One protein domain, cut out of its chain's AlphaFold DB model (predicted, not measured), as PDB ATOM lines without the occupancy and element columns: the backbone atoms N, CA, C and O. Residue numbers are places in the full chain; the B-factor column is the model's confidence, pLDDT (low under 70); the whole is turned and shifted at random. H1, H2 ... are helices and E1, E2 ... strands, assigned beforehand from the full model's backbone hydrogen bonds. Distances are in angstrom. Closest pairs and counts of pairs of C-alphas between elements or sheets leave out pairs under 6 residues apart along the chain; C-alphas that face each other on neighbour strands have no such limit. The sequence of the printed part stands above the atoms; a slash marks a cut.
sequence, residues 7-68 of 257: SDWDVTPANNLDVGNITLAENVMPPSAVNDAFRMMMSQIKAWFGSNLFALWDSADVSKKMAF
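AT A GLANCE: This is residues 7 to 68 of the 257 residues of a protein of Devosia sp. DBB001 (UniProt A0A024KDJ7). This is a loose model with little regular structure: a small two-stranded hairpin, E1 and E2, sits at one end, beyond one long helix, H1, and the unnamed stretch of residues 7 to 31 folds back along one side of H1. The printed part has 62 residues, under half of them in named elements, in the order H1, E1, E2; the sheet E1 - E2 is antiparallel and the class is mixed. The radius of gyration of the C-alphas is 15.1 A, and they span 43 by 23 by 17 A.

IN THESE COORDINATES: Find E1 at residues 55 to 57 and E2 at residues 65 to 67, where C-alpha 67 is at (212.202, 194.070, 137.587). H1, residues 32 to 49, runs 26.2 A from C-alpha 32 at (197.623, 161.940, 124.788).

HOW THE PARTS SIT: In the hairpin, look for N 56 and O 66, 2.8 A apart, within hydrogen-bond range; the directions stand at 163 degrees. H1 and E2 are apart. In H1, every O i to N i+4 pair is within hydrogen-bond range.

THE WHOLE: The C-alphas of Asn 27 and Lys 64 are the two farthest apart, 43.0 A. The printed part has no cut and no long link between named elements; look for pLDDT under 70 at residues 50 to 53.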
ATOM      1  N   SER A   7     196.547 185.884 127.250       88.44
ATOM      2  CA  SER A   7     195.672 186.417 128.301       88.44
ATOM      3  C   SER A   7     194.498 185.495 128.637       88.44
ATOM      4  O   SER A   7     194.075 185.482 129.792       88.44
ATOM      5  N   ASP A   8     194.032 184.697 127.679       91.94
ATOM      6  CA  ASP A   8     192.841 183.846 127.786       91.94
ATOM      7  C   ASP A   8     193.198 182.435 128.301       91.94
ATOM      8  O   ASP A   8     192.334 181.600 128.596       91.94
ATOM      9  N   TRP A   9     194.499 182.147 128.406       93.31
ATOM     10  CA  TRP A   9     195.024 180.901 128.953       93.31
ATOM     11  C   TRP A   9     194.899 180.877 130.478       93.31
ATOM     12  O   TRP A   9     194.799 181.913 131.139       93.31
ATOM     13  N   ASP A  10     194.904 179.671 131.032       93.38
ATOM     14  CA  ASP A  10     194.775 179.402 132.461       93.38
ATOM     15  C   ASP A  10     196.088 178.825 133.005       93.38
ATOM     16  O   ASP A  10     196.804 178.111 132.299       93.38
ATOM     17  N   VAL A  11     196.397 179.119 134.267       93.25
ATOM     18  CA  VAL A  11     197.531 178.517 134.985       93.25
ATOM     19  C   VAL A  11     197.297 177.034 135.288       93.25
ATOM     20  O   VAL A  11     198.243 176.306 135.565       93.25
ATOM     21  N   THR A  12     196.058 176.562 135.197       94.12
ATOM     22  CA  THR A  12     195.656 175.163 135.327       94.12
ATOM     23  C   THR A  12     195.679 174.496 133.947       94.12
ATOM     24  O   THR A  12     194.852 174.842 133.098       94.12
ATOM     25  N   PRO A  13     196.564 173.512 133.690       93.12
ATOM     26  CA  PRO A  13     196.707 172.895 132.366       93.12
ATOM     27  C   PRO A  13     195.402 172.322 131.796       93.12
ATOM     28  O   PRO A  13     195.097 172.530 130.624       93.12
ATOM     29  N   ALA A  14     194.588 171.661 132.626       92.19
ATOM     30  CA  ALA A  14     193.326 171.042 132.205       92.19
ATOM     31  C   ALA A  14     192.298 172.045 131.643       92.19
ATOM     32  O   ALA A  14     191.415 171.661 130.882       92.19
ATOM     33  N   ASN A  15     192.432 173.336 131.960       93.19
ATOM     34  CA  ASN A  15     191.539 174.385 131.469       93.19
ATOM     35  C   ASN A  15     191.967 174.927 130.087       93.19
ATOM     36  O   ASN A  15     191.264 175.758 129.509       93.19
ATOM     37  N   ASN A  16     193.113 174.502 129.542       93.50
ATOM     38  CA  ASN A  16     193.667 174.954 128.257       93.50
ATOM     39  C   ASN A  16     193.325 173.992 127.108       93.50
ATOM     40  O   ASN A  16     194.200 173.458 126.442       93.50
ATOM     41  N   LEU A  17     192.033 173.760 126.871       92.62
ATOM     42  CA  LEU A  17     191.554 172.774 125.890       92.62
ATOM     43  C   LEU A  17     191.580 173.243 124.424       92.62
ATOM     44  O   LEU A  17     191.169 172.493 123.544       92.62
ATOM     45  N   ASP A  18     192.019 174.469 124.153       92.62
ATOM     46  CA  ASP A  18     191.997 175.083 122.825       92.62
ATOM     47  C   ASP A  18     193.166 176.059 122.665       92.62
ATOM     48  O   ASP A  18     193.560 176.710 123.638       92.62
ATOM     49  N   VAL A  19     193.681 176.178 121.441       91.81
ATOM     50  CA  VAL A  19     194.597 177.241 121.020       91.81
ATOM     51  C   VAL A  19     194.196 177.731 119.626       91.81
ATOM     52  O   VAL A  19     194.409 177.047 118.629       91.81
ATOM     53  N   GLY A  20     193.579 178.910 119.542       89.50
ATOM     54  CA  GLY A  20     193.157 179.497 118.265       89.50
ATOM     55  C   GLY A  20     192.251 178.591 117.417       89.50
ATOM     56  O   GLY A  20     192.480 178.463 116.215       89.50
ATOM     57  N   ASN A  21     191.241 177.956 118.027       89.44
ATOM     58  CA  ASN A  21     190.336 176.965 117.410       89.44
ATOM     59  C   ASN A  21     190.972 175.608 117.068       89.44
ATOM     60  O   ASN A  21     190.323 174.757 116.452       89.44
ATOM     61  N   ILE A  22     192.226 175.376 117.456       89.44
ATOM     62  CA  ILE A  22     192.826 174.045 117.433       89.44
ATOM     63  C   ILE A  22     192.505 173.386 118.768       89.44
ATOM     64  O   ILE A  22     193.019 173.779 119.819       89.44
ATOM     65  N   THR A  23     191.657 172.361 118.718       89.88
ATOM     66  CA  THR A  23     191.289 171.604 119.912       89.88
ATOM     67  C   THR A  23     192.484 170.821 120.450       89.88
ATOM     68  O   THR A  23     193.120 170.033 119.751       89.88
ATOM     69  N   LEU A  24     192.753 171.025 121.733       89.12
ATOM     70  CA  LEU A  24     193.704 170.259 122.524       89.12
ATOM     71  C   LEU A  24     192.973 169.333 123.491       89.12
ATOM     72  O   LEU A  24     193.579 168.914 124.471       89.12
ATOM     73  N   ALA A  25     191.683 169.045 123.274       86.19
ATOM     74  CA  ALA A  25     190.869 168.200 124.147       86.19
ATOM     75  C   ALA A  25     191.419 166.764 124.263       86.19
ATOM     76  O   ALA A  25     192.287 166.334 123.498       86.19
ATOM     77  N   GLU A  26     190.949 166.024 125.269       84.69
ATOM     78  CA  GLU A  26     191.383 164.640 125.483       84.69
ATOM     79  C   GLU A  26     191.162 163.789 124.232       84.69
ATOM     80  O   GLU A  26     190.154 163.937 123.543       84.69
ATOM     81  N   ASN A  27     192.098 162.878 123.956       80.50
ATOM     82  CA  ASN A  27     192.025 161.907 122.857       80.50
ATOM     83  C   ASN A  27     191.930 162.487 121.431       80.50
ATOM     84  O   ASN A  27     191.683 161.734 120.492       80.50
ATOM     85  N   VAL A  28     192.151 163.790 121.234       82.06
ATOM     86  CA  VAL A  28     192.158 164.397 119.890       82.06
ATOM     87  C   VAL A  28     193.480 164.144 119.158       82.06
ATOM     88  O   VAL A  28     193.480 163.900 117.954       82.06
ATOM     89  N   MET A  29     194.605 164.157 119.878       78.44
ATOM     90  CA  MET A  29     195.930 163.859 119.333       78.44
ATOM     91  C   MET A  29     196.568 162.709 120.123       78.44
ATOM     92  O   MET A  29     196.935 162.893 121.285       78.44
ATOM     93  N   PRO A  30     196.698 161.514 119.525       82.00
ATOM     94  CA  PRO A  30     197.493 160.428 120.085       82.00
ATOM     95  C   PRO A  30     198.994 160.629 119.790       82.00
ATOM     96  O   PRO A  30     199.337 160.977 118.658       82.00
ATOM     97  N   PRO A  31     199.906 160.336 120.737       85.06
ATOM     98  CA  PRO A  31     199.656 159.972 122.136       85.06
ATOM     99  C   PRO A  31     199.129 161.156 122.964       85.06
ATOM    100  O   PRO A  31     199.604 162.278 122.798       85.06
ATOM    101  N   SER A  32     198.218 160.903 123.915       84.25
ATOM    102  CA  SER A  32     197.623 161.940 124.788       84.25
ATOM    103  C   SER A  32     198.664 162.791 125.528       84.25
ATOM    104  O   SER A  32     198.454 163.983 125.739       84.25
ATOM    105  N   ALA A  33     199.834 162.209 125.811       85.06
ATOM    106  CA  ALA A  33     200.977 162.889 126.409       85.06
ATOM    107  C   ALA A  33     201.417 164.154 125.647       85.06
ATOM    108  O   ALA A  33     201.952 165.079 126.256       85.06
ATOM    109  N   VAL A  34     201.197 164.224 124.330       87.00
ATOM    110  CA  VAL A  34     201.552 165.411 123.540       87.00
ATOM    111  C   VAL A  34     200.563 166.558 123.804       87.00
ATOM    112  O   VAL A  34     200.990 167.699 123.972       87.00
ATOM    113  N   ASN A  35     199.261 166.268 123.941       88.44
ATOM    114  CA  ASN A  35     198.266 167.268 124.358       88.44
ATOM    115  C   ASN A  35     198.543 167.767 125.780       88.44
ATOM    116  O   ASN A  35     198.521 168.974 126.023       88.44
ATOM    117  N   ASP A  36     198.873 166.860 126.698       90.06
ATOM    118  CA  ASP A  36     199.204 167.219 128.079       90.06
ATOM    119  C   ASP A  36     200.448 168.112 128.160       90.06
ATOM    120  O   ASP A  36     200.455 169.108 128.889       90.06
ATOM    121  N   ALA A  37     201.476 167.817 127.356       91.19
ATOM    122  CA  ALA A  37     202.677 168.641 127.263       91.19
ATOM    123  C   ALA A  37     202.367 170.058 126.755       91.19
ATOM    124  O   ALA A  37     202.841 171.039 127.336       91.19
ATOM    125  N   PHE A  38     201.529 170.196 125.722       91.62
ATOM    126  CA  PHE A  38     201.129 171.514 125.219       91.62
ATOM    127  C   PHE A  38     200.321 172.307 126.244       91.62
ATOM    128  O   PHE A  38     200.614 173.480 126.487       91.62
ATOM    129  N   ARG A  39     199.365 171.667 126.918       93.75
ATOM    130  CA  ARG A  39     198.573 172.302 127.979       93.75
ATOM    131  C   ARG A  39     199.425 172.750 129.166       93.75
ATOM    132  O   ARG A  39     199.164 173.810 129.741       93.75
ATOM    133  N   MET A  40     200.449 171.968 129.516       94.50
ATOM    134  CA  MET A  40     201.427 172.323 130.544       94.50
ATOM    135  C   MET A  40     202.264 173.533 130.124       94.50
ATOM    136  O   MET A  40     202.400 174.483 130.892       94.50
ATOM    137  N   MET A  41     202.765 173.547 128.888       94.50
ATOM    138  CA  MET A  41     203.519 174.683 128.355       94.50
ATOM    139  C   MET A  41     202.677 175.969 128.357       94.50
ATOM    140  O   MET A  41     203.151 177.017 128.790       94.50
ATOM    141  N   MET A  42     201.406 175.898 127.951       94.56
ATOM    142  CA  MET A  42     200.483 177.041 128.008       94.56
ATOM    143  C   MET A  42     200.280 177.553 129.439       94.56
ATOM    144  O   MET A  42     200.300 178.762 129.670       94.56
ATOM    145  N   SER A  43     200.130 176.641 130.404       93.81
ATOM    146  CA  SER A  43     200.024 176.976 131.830       93.81
ATOM    147  C   SER A  43     201.279 177.689 132.344       93.81
ATOM    148  O   SER A  43     201.170 178.746 132.971       93.81
ATOM    149  N   GLN A  44     202.472 177.184 132.016       93.06
ATOM    150  CA  GLN A  44     203.743 177.799 132.408       93.06
ATOM    151  C   GLN A  44     203.915 179.201 131.806       93.06
ATOM    152  O   GLN A  44     204.298 180.136 132.510       93.06
ATOM    153  N   ILE A  45     203.572 179.374 130.528       91.25
ATOM    154  CA  ILE A  45     203.620 180.676 129.855       91.25
ATOM    155  C   ILE A  45     202.627 181.650 130.503       91.25
ATOM    156  O   ILE A  45     202.992 182.786 130.804       91.25
ATOM    157  N   LYS A  46     201.388 181.218 130.785       90.88
ATOM    158  CA  LYS A  46     200.390 182.050 131.475       90.88
ATOM    159  C   LYS A  46     200.863 182.467 132.865       90.88
ATOM    160  O   LYS A  46     200.697 183.629 133.232       90.88
ATOM    161  N   ALA A  47     201.450 181.543 133.622       87.25
ATOM    162  CA  ALA A  47     201.989 181.823 134.945       87.25
ATOM    163  C   ALA A  47     203.106 182.873 134.884       87.25
ATOM    164  O   ALA A  47     203.135 183.774 135.715       87.25
ATOM    165  N   TRP A  48     203.974 182.818 133.869       83.19
ATOM    166  CA  TRP A  48     205.009 183.828 133.654       83.19
ATOM    167  C   TRP A  48     204.420 185.209 133.324       83.19
ATOM    168  O   TRP A  48     204.749 186.181 134.003       83.19
ATOM    169  N   PHE A  49     203.482 185.290 132.372       79.50
ATOM    170  CA  PHE A  49     202.800 186.542 131.999       79.50
ATOM    171  C   PHE A  49     201.939 187.142 133.122       79.50
ATOM    172  O   PHE A  49     201.772 188.356 133.181       79.50
ATOM    173  N   GLY A  50     201.353 186.300 133.978       69.94
ATOM    174  CA  GLY A  50     200.530 186.714 135.118       69.94
ATOM    175  C   GLY A  50     201.312 186.930 136.414       69.94
ATOM    176  O   GLY A  50     200.712 187.299 137.422       69.94
ATOM    177  N   SER A  51     202.622 186.673 136.419       68.06
ATOM    178  CA  SER A  51     203.464 186.901 137.591       68.06
ATOM    179  C   SER A  51     203.785 188.387 137.760       68.06
ATOM    180  O   SER A  51     203.921 189.127 136.789       68.06
ATOM    181  N   ASN A  52     204.008 188.818 139.003       60.31
ATOM    182  CA  ASN A  52     204.469 190.178 139.323       60.31
ATOM    183  C   ASN A  52     205.934 190.442 138.908       60.31
ATOM    184  O   ASN A  52     206.527 191.428 139.335       60.31
ATOM    185  N   LEU A  53     206.553 189.550 138.128       65.19
ATOM    186  CA  LEU A  53     207.975 189.571 137.803       65.19
ATOM    187  C   LEU A  53     208.192 189.599 136.285       65.19
ATOM    188  O   LEU A  53     208.850 188.727 135.714       65.19
ATOM    189  N   PHE A  54     207.700 190.643 135.612       75.62
ATOM    190  CA  PHE A  54     208.332 191.010 134.347       75.62
ATOM    191  C   PHE A  54     209.730 191.553 134.666       75.62
ATOM    192  O   PHE A  54     209.887 192.683 135.138       75.62
ATOM    193  N   ALA A  55     210.741 190.705 134.473       78.81
ATOM    194  CA  ALA A  55     212.127 191.016 134.770       78.81
ATOM    195  C   ALA A  55     213.028 190.737 133.565       78.81
ATOM    196  O   ALA A  55     212.955 189.666 132.965       78.81
ATOM    197  N   LEU A  56     213.902 191.690 133.248       85.31
ATOM    198  CA  LEU A  56     214.997 191.518 132.299       85.31
ATOM    199  C   LEU A  56     216.172 190.877 133.032       85.31
ATOM    200  O   LEU A  56     216.510 191.303 134.139       85.31
ATOM    201  N   TRP A  57     216.765 189.839 132.450       84.25
ATOM    202  CA  TRP A  57     217.890 189.115 133.043       84.25
ATOM    203  C   TRP A  57     219.168 189.436 132.284       84.25
ATOM    204  O   TRP A  57     219.138 189.661 131.072       84.25
ATOM    205  N   ASP A  58     220.289 189.444 132.995       90.75
ATOM    206  CA  ASP A  58     221.593 189.475 132.347       90.75
ATOM    207  C   ASP A  58     221.835 188.162 131.583       90.75
ATOM    208  O   ASP A  58     221.458 187.077 132.033       90.75
ATOM    209  N   SER A  59     222.443 188.262 130.400       86.12
ATOM    210  CA  SER A  59     222.649 187.117 129.508       86.12
ATOM    211  C   SER A  59     223.750 186.165 129.978       86.12
ATOM    212  O   SER A  59     223.757 185.008 129.562       86.12
ATOM    213  N   ALA A  60     224.667 186.629 130.831       91.81
ATOM    214  CA  ALA A  60     225.754 185.831 131.386       91.81
ATOM    215  C   ALA A  60     225.457 185.349 132.818       91.81
ATOM    216  O   ALA A  60     225.999 184.330 133.242       91.81
ATOM    217  N   ASP A  61     224.600 186.057 133.559       87.81
ATOM    218  CA  ASP A  61     224.256 185.745 134.945       87.81
ATOM    219  C   ASP A  61     222.769 185.999 135.250       87.81
ATOM    220  O   ASP A  61     222.346 187.100 135.601       87.81
ATOM    221  N   VAL A  62     221.973 184.928 135.219       83.75
ATOM    222  CA  VAL A  62     220.519 184.974 135.459       83.75
ATOM    223  C   VAL A  62     220.124 185.370 136.888       83.75
ATOM    224  O   VAL A  62     218.934 185.543 137.167       83.75
ATOM    225  N   SER A  63     221.081 185.511 137.814       84.81
ATOM    226  CA  SER A  63     220.820 186.071 139.144       84.81
ATOM    227  C   SER A  63     220.686 187.600 139.120       84.81
ATOM    228  O   SER A  63     220.013 188.166 139.985       84.81
ATOM    229  N   LYS A  64     221.240 188.274 138.103       84.38
ATOM    230  CA  LYS A  64     221.116 189.722 137.908       84.38
ATOM    231  C   LYS A  64     219.835 190.026 137.144       84.38
ATOM    232  O   LYS A  64     219.689 189.672 135.975       84.38
ATOM    233  N   LYS A  65     218.894 190.685 137.822       85.69
ATOM    234  CA  LYS A  65     217.554 190.963 137.297       85.69
ATOM    235  C   LYS A  65     217.197 192.430 137.481       85.69
ATOM    236  O   LYS A  65     217.376 192.977 138.564       85.69
ATOM    237  N   MET A  66     216.631 193.038 136.446       85.62
ATOM    238  CA  MET A  66     215.896 194.295 136.550       85.62
ATOM    239  C   MET A  66     214.407 193.968 136.486       85.62
ATOM    240  O   MET A  66     213.955 193.452 135.469       85.62
ATOM    241  N   ALA A  67     213.652 194.264 137.543       84.12
ATOM    242  CA  ALA A  67     212.202 194.070 137.587       84.12
ATOM    243  C   ALA A  67     211.469 195.416 137.607       84.12
ATOM    244  O   ALA A  67     211.967 196.388 138.175       84.12
ATOM    245  N   PHE A  68     210.279 195.457 137.012       82.38
ATOM    246  CA  PHE A  68     209.381 196.608 137.100       82.38
ATOM    247  C   PHE A  68     208.336 196.360 138.195       82.38
ATOM    248  O   PHE A  68     207.490 195.481 138.042       82.38
TER     249      PHE A  68